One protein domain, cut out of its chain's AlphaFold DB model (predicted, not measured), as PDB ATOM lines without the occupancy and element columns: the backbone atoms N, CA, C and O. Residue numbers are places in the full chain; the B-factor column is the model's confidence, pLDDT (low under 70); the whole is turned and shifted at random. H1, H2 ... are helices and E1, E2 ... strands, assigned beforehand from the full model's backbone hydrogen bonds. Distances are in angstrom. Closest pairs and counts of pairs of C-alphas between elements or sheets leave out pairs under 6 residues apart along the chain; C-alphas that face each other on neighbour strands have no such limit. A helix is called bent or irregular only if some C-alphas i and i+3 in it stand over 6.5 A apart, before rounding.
ATOM      1  N   LEU A 168     104.695 138.846  85.526       97.75
ATOM      2  CA  LEU A 168     103.246 139.033  85.512       97.75
ATOM      3  C   LEU A 168     102.769 139.737  86.775       97.75
ATOM      4  O   LEU A 168     103.107 139.349  87.895       97.75
ATOM      5  N   ASP A 169     101.935 140.751  86.607       97.25
ATOM      6  CA  ASP A 169     101.206 141.379  87.703       97.25
ATOM      7  C   ASP A 169      99.869 140.649  87.917       97.25
ATOM      8  O   ASP A 169      98.884 140.908  87.223       97.25
ATOM      9  N   PHE A 170      99.856 139.689  88.845       96.69
ATOM     10  CA  PHE A 170      98.663 138.902  89.168       96.69
ATOM     11  C   PHE A 170      97.580 139.706  89.894       96.69
ATOM     12  O   PHE A 170      96.401 139.364  89.777       96.69
ATOM     13  N   THR A 171      97.949 140.790  90.578       94.81
ATOM     14  CA  THR A 171      96.981 141.710  91.181       94.81
ATOM     15  C   THR A 171      96.170 142.380  90.077       94.81
ATOM     16  O   THR A 171      94.947 142.257  90.071       94.81
ATOM     17  N   LYS A 172      96.837 142.916  89.044       93.81
ATOM     18  CA  LYS A 172      96.152 143.460  87.857       93.81
ATOM     19  C   LYS A 172      95.334 142.419  87.097       93.81
ATOM     20  O   LYS A 172      94.263 142.737  86.588       93.81
ATOM     21  N   ILE A 173      95.815 141.174  86.998       95.00
ATOM     22  CA  ILE A 173      95.031 140.067  86.412       95.00
ATOM     23  C   ILE A 173      93.717 139.900  87.177       95.00
ATOM     24  O   ILE A 173      92.660 139.914  86.553       95.00
ATOM     25  N   LYS A 174      93.762 139.796  88.509       93.62
ATOM     26  CA  LYS A 174      92.562 139.656  89.343       93.62
ATOM     27  C   LYS A 174      91.627 140.867  89.202       93.62
ATOM     28  O   LYS A 174      90.442 140.681  88.936       93.62
ATOM     29  N   GLU A 175      92.159 142.084  89.303       91.44
ATOM     30  CA  GLU A 175      91.397 143.340  89.199       91.44
ATOM     31  C   GLU A 175      90.689 143.502  87.849       91.44
ATOM     32  O   GLU A 175      89.540 143.943  87.805       91.44
ATOM     33  N   SER A 176      91.327 143.087  86.745       87.12
ATOM     34  CA  SER A 176      90.738 143.173  85.398       87.12
ATOM     35  C   SER A 176      89.418 142.399  85.255       87.12
ATOM     36  O   SER A 176      88.588 142.725  84.401       87.12
ATOM     37  N   ILE A 177      89.203 141.406  86.125       87.12
ATOM     38  CA  ILE A 177      88.009 140.558  86.160       87.12
ATOM     39  C   ILE A 177      86.976 141.092  87.152       87.12
ATOM     40  O   ILE A 177      85.781 140.963  86.895       87.12
ATOM     41  N   SER A 178      87.412 141.725  88.244       77.69
ATOM     42  CA  SER A 178      86.550 142.190  89.342       77.69
ATOM     43  C   SER A 178      85.444 143.163  88.915       77.69
ATOM     44  O   SER A 178      84.427 143.251  89.590       77.69
ATOM     45  N   LEU A 179      85.613 143.864  87.789       66.88
ATOM     46  CA  LEU A 179      84.626 144.796  87.221       66.88
ATOM     47  C   LEU A 179      83.852 144.199  86.030       66.88
ATOM     48  O   LEU A 179      83.338 144.924  85.173       66.88
ATOM     49  N   SER A 180      83.823 142.873  85.907       73.50
ATOM     50  CA  SER A 180      83.158 142.156  84.817       73.50
ATOM     51  C   SER A 180      82.067 141.221  85.345       73.50
ATOM     52  O   SER A 180      81.983 140.947  86.533       73.50
ATOM     53  N   LYS A 181      81.244 140.680  84.439       79.94
ATOM     54  CA  LYS A 181      80.280 139.611  84.759       79.94
ATOM     55  C   LYS A 181      80.938 138.264  85.102       79.94
ATOM     56  O   LYS A 181      80.236 137.290  85.356       79.94
ATOM     57  N   TYR A 182      82.261 138.181  84.992       87.31
ATOM     58  CA  TYR A 182      83.033 136.976  85.242       87.31
ATOM     59  C   TYR A 182      83.615 136.998  86.651       87.31
ATOM     60  O   TYR A 182      83.825 138.064  87.225       87.31
ATOM     61  N   PHE A 183      83.942 135.825  87.183       88.75
ATOM     62  CA  PHE A 183      84.686 135.714  88.435       88.75
ATOM     63  C   PHE A 183      86.099 135.175  88.202       88.75
ATOM     64  O   PHE A 183      86.389 134.512  87.201       88.75
ATOM     65  N   PHE A 184      86.998 135.483  89.138       91.56
ATOM     66  CA  PHE A 184      88.377 135.008  89.122       91.56
ATOM     67  C   PHE A 184      88.470 133.646  89.818       91.56
ATOM     68  O   PHE A 184      88.134 133.520  90.994       91.56
ATOM     69  N   CYS A 185      88.979 132.637  89.112       91.75
ATOM     70  CA  CYS A 185      89.291 131.323  89.673       91.75
ATOM     71  C   CYS A 185      90.699 130.932  89.230       91.75
ATOM     72  O   CYS A 185      90.901 130.519  88.088       91.75
ATOM     73  N   LEU A 186      91.675 131.082  90.129       94.31
ATOM     74  CA  LEU A 186      93.080 130.876  89.792       94.31
ATOM     75  C   LEU A 186      93.342 129.501  89.141       94.31
ATOM     76  O   LEU A 186      93.907 129.506  88.053       94.31
ATOM     77  N   PRO A 187      92.919 128.351  89.707       94.44
ATOM     78  CA  PRO A 187      93.206 127.037  89.113       94.44
ATOM     79  C   PRO A 187      92.641 126.844  87.720       94.44
ATOM     80  O   PRO A 187      93.356 126.418  86.818       94.44
ATOM     81  N   THR A 188      91.386 127.231  87.519       92.75
ATOM     82  CA  THR A 188      90.718 127.089  86.223       92.75
ATOM     83  C   THR A 188      91.370 127.970  85.156       92.75
ATOM     84  O   THR A 188      91.462 127.575  83.996       92.75
ATOM     85  N   MET A 189      91.865 129.148  85.542       94.38
ATOM     86  CA  MET A 189      92.486 130.108  84.626       94.38
ATOM     87  C   MET A 189      93.990 129.880  84.417       94.38
ATOM     88  O   MET A 189      94.549 130.343  83.419       94.38
ATOM     89  N   MET A 190      94.667 129.188  85.339       95.94
ATOM     90  CA  MET A 190      96.124 129.043  85.339       95.94
ATOM     91  C   MET A 190      96.684 128.417  84.053       95.94
ATOM     92  O   MET A 190      97.666 128.956  83.544       95.94
ATOM     93  N   PRO A 191      96.080 127.366  83.459       95.69
ATOM     94  CA  PRO A 191      96.540 126.817  82.181       95.69
ATOM     95  C   PRO A 191      96.649 127.857  81.069       95.69
ATOM     96  O   PRO A 191      97.644 127.907  80.345       95.69
ATOM     97  N   HIS A 192      95.643 128.722  80.955       96.19
ATOM     98  CA  HIS A 192      95.619 129.788  79.964       96.19
ATOM     99  C   HIS A 192      96.633 130.883  80.296       96.19
ATOM    100  O   HIS A 192      97.434 131.258  79.439       96.19
ATOM    101  N   ILE A 193      96.655 131.344  81.553       96.81
ATOM    102  CA  ILE A 193      97.601 132.370  82.017       96.81
ATOM    103  C   ILE A 193      99.042 131.914  81.783       96.81
ATOM    104  O   ILE A 193      99.847 132.666  81.242       96.81
ATOM    105  N   TYR A 194      99.371 130.673  82.139       97.31
ATOM    106  CA  TYR A 194     100.717 130.133  81.983       97.31
ATOM    107  C   TYR A 194     101.086 129.968  80.506       97.31
ATOM    108  O   TYR A 194     102.171 130.382  80.092       97.31
ATOM    109  N   LYS A 195     100.185 129.425  79.676       96.06
ATOM    110  CA  LYS A 195     100.415 129.255  78.231       96.06
ATOM    111  C   LYS A 195     100.662 130.588  77.522       96.06
ATOM    112  O   LYS A 195     101.567 130.683  76.697       96.06
ATOM    113  N   TYR A 196      99.892 131.620  77.861       97.06
ATOM    114  CA  TYR A 196      99.941 132.933  77.211       97.06
ATOM    115  C   TYR A 196     100.678 134.003  78.035       97.06
ATOM    116  O   TYR A 196     100.582 135.193  77.736       97.06
ATOM    117  N   ARG A 197     101.476 133.600  79.031       96.50
ATOM    118  CA  ARG A 197     102.203 134.502  79.944       96.50
ATOM    119  C   ARG A 197     102.973 135.613  79.234       96.50
ATOM    120  O   ARG A 197     102.843 136.771  79.602       96.50
ATOM    121  N   ALA A 198     103.686 135.302  78.154       96.50
ATOM    122  CA  ALA A 198     104.484 136.299  77.447       96.50
ATOM    123  C   ALA A 198     103.622 137.404  76.801       96.50
ATOM    124  O   ALA A 198     103.996 138.577  76.824       96.50
ATOM    125  N   ILE A 199     102.465 137.057  76.216       97.69
ATOM    126  CA  ILE A 199     101.569 138.055  75.605       97.69
ATOM    127  C   ILE A 199     100.815 138.852  76.680       97.69
ATOM    128  O   ILE A 199     100.638 140.058  76.510       97.69
ATOM    129  N   ILE A 200     100.461 138.222  77.809       97.81
ATOM    130  CA  ILE A 200      99.913 138.910  78.993       97.81
ATOM    131  C   ILE A 200     100.914 139.947  79.496       97.81
ATOM    132  O   ILE A 200     100.568 141.116  79.650       97.81
ATOM    133  N   GLU A 201     102.157 139.527  79.720       97.88
ATOM    134  CA  GLU A 201     103.243 140.382  80.189       97.88
ATOM    135  C   GLU A 201     103.446 141.567  79.245       97.88
ATOM    136  O   GLU A 201     103.540 142.713  79.683       97.88
ATOM    137  N   TYR A 202     103.468 141.317  77.934       98.31
ATOM    138  CA  TYR A 202     103.595 142.379  76.944       98.31
ATOM    139  C   TYR A 202     102.427 143.371  77.009       98.31
ATOM    140  O   TYR A 202     102.667 144.579  77.020       98.31
ATOM    141  N   ALA A 203     101.185 142.883  77.108       98.06
ATOM    142  CA  ALA A 203     100.000 143.728  77.264       98.06
ATOM    143  C   ALA A 203     100.083 144.597  78.533       98.06
ATOM    144  O   ALA A 203      99.793 145.794  78.474       98.06
ATOM    145  N   GLN A 204     100.554 144.031  79.652       97.75
ATOM    146  CA  GLN A 204     100.790 144.765  80.899       97.75
ATOM    147  C   GLN A 204     101.881 145.833  80.737       97.75
ATOM    148  O   GLN A 204     101.672 146.977  81.137       97.75
ATOM    149  N   LYS A 205     103.010 145.502  80.094       97.88
ATOM    150  CA  LYS A 205     104.134 146.431  79.855       97.88
ATOM    151  C   LYS A 205     103.745 147.646  79.022       97.88
ATOM    152  O   LYS A 205     104.232 148.742  79.278       97.88
ATOM    153  N   ILE A 206     102.890 147.468  78.014       97.69
ATOM    154  CA  ILE A 206     102.405 148.585  77.190       97.69
ATOM    155  C   ILE A 206     101.152 149.253  77.772       97.69
ATOM    156  O   ILE A 206     100.620 150.164  77.143       97.69
ATOM    157  N   ASN A 207     100.682 148.812  78.945       97.38
ATOM    158  CA  ASN A 207      99.470 149.307  79.597       97.38
ATOM    159  C   ASN A 207      98.234 149.248  78.671       97.38
ATOM    160  O   ASN A 207      97.436 150.185  78.614       97.38
ATOM    161  N   ALA A 208      98.101 148.158  77.908       97.19
ATOM    162  CA  ALA A 208      96.950 147.890  77.047       97.19
ATOM    163  C   ALA A 208      95.831 147.238  77.865       97.19
ATOM    164  O   ALA A 208      95.672 146.018  77.853       97.19
ATOM    165  N   ARG A 209      95.089 148.054  78.616       95.00
ATOM    166  CA  ARG A 209      94.108 147.612  79.622       95.00
ATOM    167  C   ARG A 209      92.959 146.817  79.003       95.00
ATOM    168  O   ARG A 209      92.614 145.755  79.515       95.00
ATOM    169  N   GLY A 210      92.432 147.273  77.864       93.88
ATOM    170  CA  GLY A 210      91.368 146.566  77.138       93.88
ATOM    171  C   GLY A 210      91.817 145.200  76.615       93.88
ATOM    172  O   GLY A 210      91.171 144.188  76.876       93.88
ATOM    173  N   ILE A 211      92.975 145.147  75.948       96.19
ATOM    174  CA  ILE A 211      93.573 143.882  75.491       96.19
ATOM    175  C   ILE A 211      93.876 142.953  76.662       96.19
ATOM    176  O   ILE A 211      93.616 141.760  76.563       96.19
ATOM    177  N   HIS A 212      94.433 143.471  77.757       95.38
ATOM    178  CA  HIS A 212      94.747 142.675  78.942       95.38
ATOM    179  C   HIS A 212      93.491 141.992  79.494       95.38
ATOM    180  O   HIS A 212      93.508 140.777  79.691       95.38
ATOM    181  N   LYS A 213      92.382 142.730  79.617       93.81
ATOM    182  CA  LYS A 213      91.077 142.188  80.017       93.81
ATOM    183  C   LYS A 213      90.571 141.106  79.059       93.81
ATOM    184  O   LYS A 213      90.196 140.026  79.506       93.81
ATOM    185  N   ASP A 214      90.585 141.370  77.755       93.56
ATOM    186  CA  ASP A 214      90.112 140.421  76.738       93.56
ATOM    187  C   ASP A 214      90.970 139.152  76.680       93.56
ATOM    188  O   ASP A 214      90.465 138.049  76.461       93.56
ATOM    189  N   LEU A 215      92.276 139.302  76.889       94.19
ATOM    190  CA  LEU A 215      93.242 138.221  76.818       94.19
ATOM    191  C   LEU A 215      93.183 137.320  78.048       94.19
ATOM    192  O   LEU A 215      93.261 136.104  77.899       94.19
ATOM    193  N   ILE A 216      93.051 137.891  79.245       93.56
ATOM    194  CA  ILE A 216      92.877 137.122  80.482       93.56
ATOM    195  C   ILE A 216      91.489 136.489  80.527       93.56
ATOM    196  O   ILE A 216      91.373 135.310  80.870       93.56
ATOM    197  N   GLY A 217      90.450 137.246  80.173       92.19
ATOM    198  CA  GLY A 217      89.069 136.798  80.272       92.19
ATOM    199  C   GLY A 217      88.632 136.532  81.715       92.19
ATOM    200  O   GLY A 217      89.146 137.137  82.648       92.19
ATOM    201  N   GLY A 218      87.691 135.615  81.922       92.31
ATOM    202  CA  GLY A 218      87.266 135.198  83.258       92.31
ATOM    203  C   GLY A 218      86.325 133.999  83.236       92.31
ATOM    204  O   GLY A 218      85.976 133.493  82.167       92.31
ATOM    205  N   ILE A 219      85.935 133.513  84.415       90.69
ATOM    206  CA  ILE A 219      85.049 132.354  84.519       90.69
ATOM    207  C   ILE A 219      83.586 132.784  84.481       90.69
ATOM    208  O   ILE A 219      83.182 133.734  85.155       90.69
ATOM    209  N   THR A 220      82.787 132.056  83.708       88.38
ATOM    210  CA  THR A 220      81.326 132.144  83.720       88.38
ATOM    211  C   THR A 220      80.710 130.826  84.183       88.38
ATOM    212  O   THR A 220      81.292 129.752  83.985       88.38
ATOM    213  N   TYR A 221      79.533 130.918  84.802       79.00
ATOM    214  CA  TYR A 221      78.715 129.760  85.141       79.00
ATOM    215  C   TYR A 221      78.042 129.236  83.870       79.00
ATOM    216  O   TYR A 221      77.308 129.967  83.206       79.00
ATOM    217  N   GLY A 222      78.309 127.979  83.523       65.75
ATOM    218  CA  GLY A 222      77.552 127.256  82.508       65.75
ATOM    219  C   GLY A 222      76.239 126.700  83.065       65.75
ATOM    220  O   GLY A 222      75.965 126.769  84.266       65.75
ATOM    221  N   TYR A 223      75.430 126.095  82.192       56.16
ATOM    222  CA  TYR A 223      74.335 125.228  82.632       56.16
ATOM    223  C   TYR A 223      74.924 123.978  83.323       56.16
ATOM    224  O   TYR A 223      75.846 123.356  82.795       56.16
ATOM    225  N   GLY A 224      74.413 123.633  84.512       56.88
ATOM    226  CA  GLY A 224      74.804 122.434  85.274       56.88
ATOM    227  C   GLY A 224      76.214 122.477  85.880       56.88
ATOM    228  O   GLY A 224      77.103 121.808  85.368       56.88
ATOM    229  N   TYR A 225      76.409 123.255  86.959       61.28
ATOM    230  CA  TYR A 225      77.610 123.324  87.831       61.28
ATOM    231  C   TYR A 225      78.994 123.383  87.137       61.28
ATOM    232  O   TYR A 225      80.031 123.208  87.778       61.28
ATOM    233  N   SER A 226      79.030 123.672  85.835       65.12
ATOM    234  CA  SER A 226      80.236 123.694  85.017       65.12
ATOM    235  C   SER A 226      80.790 125.113  84.907       65.12
ATOM    236  O   SER A 226      80.056 126.095  84.779       65.12
ATOM    237  N   TYR A 227      82.113 125.230  84.971       78.62
ATOM    238  CA  TYR A 227      82.827 126.497  84.846       78.62
ATOM    239  C   TYR A 227      83.497 126.570  83.485       78.62
ATOM    240  O   TYR A 227      84.260 125.678  83.118       78.62
ATOM    241  N   THR A 228      83.236 127.648  82.748       85.44
ATOM    242  CA  THR A 228      83.890 127.896  81.461       85.44
ATOM    243  C   THR A 228      84.779 129.121  81.576       85.44
ATOM    244  O   THR A 228      84.325 130.187  81.994       85.44
ATOM    245  N   HIS A 229      86.052 128.978  81.201       90.81
ATOM    246  CA  HIS A 229      86.956 130.115  81.063       90.81
ATOM    247  C   HIS A 229      86.716 130.789  79.711       90.81
ATOM    248  O   HIS A 229      87.054 130.243  78.664       90.81
ATOM    249  N   CYS A 230      86.106 131.970  79.733       91.44
ATOM    250  CA  CYS A 230      85.832 132.766  78.544       91.44
ATOM    251  C   CYS A 230      86.908 133.833  78.373       91.44
ATOM    252  O   CYS A 230      87.127 134.631  79.277       91.44
ATOM    253  N   HIS A 231      87.528 133.887  77.201       92.69
ATOM    254  CA  HIS A 231      88.537 134.877  76.830       92.69
ATOM    255  C   HIS A 231      88.477 135.125  75.314       92.69
ATOM    256  O   HIS A 231      87.776 134.418  74.584       92.69
ATOM    257  N   ALA A 232      89.213 136.118  74.816       92.50
ATOM    258  CA  ALA A 232      89.314 136.381  73.385       92.50
ATOM    259  C   ALA A 232      89.890 135.182  72.613       92.50
ATOM    260  O   ALA A 232      90.631 134.348  73.142       92.50
ATOM    261  N   HIS A 233      89.572 135.102  71.321       92.06
ATOM    262  CA  HIS A 233      90.042 134.014  70.470       92.06
ATOM    263  C   HIS A 233      91.559 134.114  70.234       92.06
ATOM    264  O   HIS A 233      92.020 134.893  69.395       92.06
ATOM    265  N   MET A 234      92.342 133.279  70.920       94.06
ATOM    266  CA  MET A 234      93.814 133.355  70.919       94.06
ATOM    267  C   MET A 234      94.469 133.037  69.568       94.06
ATOM    268  O   MET A 234      95.590 133.467  69.314       94.06
ATOM    269  N   GLY A 235      93.756 132.364  68.657       93.50
ATOM    270  CA  GLY A 235      94.196 132.215  67.262       93.50
ATOM    271  C   GLY A 235      94.141 133.517  66.449       93.50
ATOM    272  O   GLY A 235      94.739 133.596  65.383       93.50
ATOM    273  N   LYS A 236      93.439 134.548  66.942       94.31
ATOM    274  CA  LYS A 236      93.351 135.872  66.305       94.31
ATOM    275  C   LYS A 236      94.090 136.935  67.126       94.31
ATOM    276  O   LYS A 236      94.878 137.694  66.563       94.31
ATOM    277  N   LEU A 237      93.916 136.940  68.451       95.69
ATOM    278  CA  LEU A 237      94.694 137.767  69.382       95.69
ATOM    279  C   LEU A 237      96.076 137.140  69.638       95.69
ATOM    280  O   LEU A 237      96.378 136.632  70.714       95.69
ATOM    281  N   THR A 238      96.911 137.135  68.602       96.50
ATOM    282  CA  THR A 238      98.266 136.573  68.654       96.50
ATOM    283  C   THR A 238      99.289 137.599  69.143       96.50
ATOM    284  O   THR A 238      99.056 138.810  69.108       96.50
ATOM    285  N   PHE A 239     100.480 137.134  69.535       95.94
ATOM    286  CA  PHE A 239     101.579 138.031  69.913       95.94
ATOM    287  C   PHE A 239     101.959 138.956  68.745       95.94
ATOM    288  O   PHE A 239     102.165 140.156  68.935       95.94
ATOM    289  N   LYS A 240     101.994 138.413  67.518       97.25
ATOM    290  CA  LYS A 240     102.231 139.180  66.288       97.25
ATOM    291  C   LYS A 240     101.183 140.278  66.121       97.25
ATOM    292  O   LYS A 240     101.564 141.430  65.946       97.25
ATOM    293  N   PHE A 241      99.896 139.943  66.255       96.69
ATOM    294  CA  PHE A 241      98.812 140.924  66.175       96.69
ATOM    295  C   PHE A 241      99.019 142.074  67.168       96.69
ATOM    296  O   PHE A 241      98.994 143.237  66.764       96.69
ATOM    297  N   LEU A 242      99.271 141.762  68.443       96.88
ATOM    298  CA  LEU A 242      99.426 142.782  69.479       96.88
ATOM    299  C   LEU A 242     100.659 143.670  69.244       96.88
ATOM    300  O   LEU A 242     100.585 144.883  69.434       96.88
ATOM    301  N   ARG A 243     101.777 143.101  68.774       96.69
ATOM    302  CA  ARG A 243     102.977 143.876  68.406       96.69
ATOM    303  C   ARG A 243     102.727 144.800  67.219       96.69
ATOM    304  O   ARG A 243     103.103 145.966  67.285       96.69
ATOM    305  N   THR A 244     102.096 144.300  66.157       97.12
ATOM    306  CA  THR A 244     101.789 145.089  64.952       97.12
ATOM    307  C   THR A 244     100.891 146.281  65.278       97.12
ATOM    308  O   THR A 244     101.082 147.364  64.738       97.12
ATOM    309  N   HIS A 245      99.962 146.113  66.219       96.81
ATOM    310  CA  HIS A 245      99.002 147.146  66.606       96.81
ATOM    311  C   HIS A 245      99.365 147.855  67.918       96.81
ATOM    312  O   HIS A 245      98.513 148.499  68.528       96.81
ATOM    313  N   LYS A 246     100.632 147.785  68.357       97.06
ATOM    314  CA  LYS A 246     101.099 148.378  69.623       97.06
ATOM    315  C   LYS A 246     100.669 149.837  69.784       97.06
ATOM    316  O   LYS A 246     100.228 150.218  70.862       97.06
ATOM    317  N   ASN A 247     100.784 150.641  68.728       96.06
ATOM    318  CA  ASN A 247     100.462 152.072  68.775       96.06
ATOM    319  C   ASN A 247      98.973 152.345  69.034       96.06
ATOM    320  O   ASN A 247      98.641 153.404  69.548       96.06
ATOM    321  N   VAL A 248      98.093 151.395  68.709       94.44
ATOM    322  CA  VAL A 248      96.652 151.492  68.981       94.44
ATOM    323  C   VAL A 248      96.358 151.167  70.446       94.44
ATOM    324  O   VAL A 248      95.572 151.849  71.094       94.44
ATOM    325  N   PHE A 249      97.000 150.123  70.975       97.06
ATOM    326  CA  PHE A 249      96.649 149.573  72.284       97.06
ATOM    327  C   PHE A 249      97.480 150.122  73.446       97.06
ATOM    328  O   PHE A 249      97.060 150.013  74.597       97.06
ATOM    329  N   LYS A 250      98.650 150.714  73.189       97.75
ATOM    330  CA  LYS A 250      99.506 151.273  74.242       97.75
ATOM    331  C   LYS A 250      98.745 152.348  75.027       97.75
ATOM    332  O   LYS A 250      98.249 153.301  74.438       97.75
ATOM    333  N   ASN A 251      98.709 152.212  76.354       97.31
ATOM    334  CA  ASN A 251      97.973 153.089  77.275       97.31
ATOM    335  C   ASN A 251      96.457 153.198  77.004       97.31
ATOM    336  O   ASN A 251      95.828 154.142  77.484       97.31
ATOM    337  N   SER A 252      95.863 152.244  76.286       94.19
ATOM    338  CA  SER A 252      94.464 152.287  75.847       94.19
ATOM    339  C   SER A 252      93.569 151.313  76.618       94.19
ATOM    340  O   SER A 252      94.003 150.237  77.038       94.19
ATOM    341  N   ASP A 253      92.295 151.682  76.751       92.88
ATOM    342  CA  ASP A 253      91.212 150.812  77.230       92.88
ATOM    343  C   ASP A 253      90.527 150.040  76.096       92.88
ATOM    344  O   ASP A 253      89.627 149.242  76.347       92.88
ATOM    345  N   GLU A 254      90.942 150.254  74.846       92.19
ATOM    346  CA  GLU A 254      90.371 149.547  73.704       92.19
ATOM    347  C   GLU A 254      90.746 148.057  73.717       92.19
ATOM    348  O   GLU A 254      91.923 147.684  73.770       92.19
ATOM    349  N   GLY A 255      89.716 147.208  73.679       93.31
ATOM    350  CA  GLY A 255      89.833 145.756  73.597       93.31
ATOM    351  C   GLY A 255      90.013 145.231  72.172       93.31
ATOM    352  O   GLY A 255      89.915 145.954  71.180       93.31
TER     353      GLY A 255
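Overview. This is residues 168 to 255 of the 470 residues of an uncharacterized protein of Streptococcus sp. WB01_FAA12 (UniProt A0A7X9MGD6). The core is a helical hairpin, H3 and H4, with H1 crossing H4 about at right angles; H2 comes near the strand hairpin E1 and E2. That strand hairpin makes one end of the long axis, and the short helices H5 and H6 lie toward the other end. You have 88 printed residues, with six named helices and two named strands in the order H1 H2 H3 H4 E1 E2 H5 H6; the sheet, order E1 - E2, is antiparallel and the class is mostly helix. The whole is compact, with a radius of gyration of the C-alphas of 12.7 A, yet elongated, spanning 42 by 24 by 20 A.

Arrangement. Start with H1, residues 170 to 178, which touches H4, residues 209 to 216, about perpendicular at 86 degrees; their closest C-alphas are those of Ser 176 and Lys 213, 5.5 A apart. H2, residues 186 to 195, is near H1, and its C-alpha at Met 189 is 6.6 A from that of His 229 in E2, residues 227 to 230, the closest pair of the two. H3, residues 197 to 205, touches H4 in a hairpin, at a shallow tilt of 12 degrees, opposite ways; the closest C-alphas are those of Ala 203 and His 212, 5.6 A. E1, residues 218 to 221, forms an antiparallel hairpin with E2; look for N 218 and O 230 at 2.9 A and N 220 and O 228 at 3.0 A, within hydrogen-bond range. H5, residues 239 to 244, is close to but not clearly touching H3, with the C-alphas of Ile 199 and Phe 239 closest at 5.7 A. H6, residues 246 to 249, is close to but not clearly touching H4, with the C-alphas of Ile 211 and Phe 249 closest at 7.2 A. In H3, H4 and H5 every O i to N i+4 pair is within hydrogen-bond range; H1 has 4 of 5, H2 has 4 of 6, and H6 is too short for such a pair.

Along the chain. Find C-alpha 170 at (98.663, 138.902, 89.168), where H1 begins; it runs 12.6 A to C-alpha 178. H2 spans 13.8 A and is irregular, with C-alphas 188 and 191 standing 7.1 A apart. H3 spans 12.1 A, H4 10.6 A and E1 10.3 A. E2 begins at C-alpha 227, (82.827, 126.497, 84.846). After H5, H6 ends at C-alpha 249, (96.649, 149.573, 72.284).

Size, cuts and confidence. The two C-alphas farthest apart are those of Gly 224 and Asn 247, 42.5 A. The printed part has no cut and no long link. Mean pLDDT of the printed part is 91.4; look for values under 70 at residue 179 and residues 222 to 226.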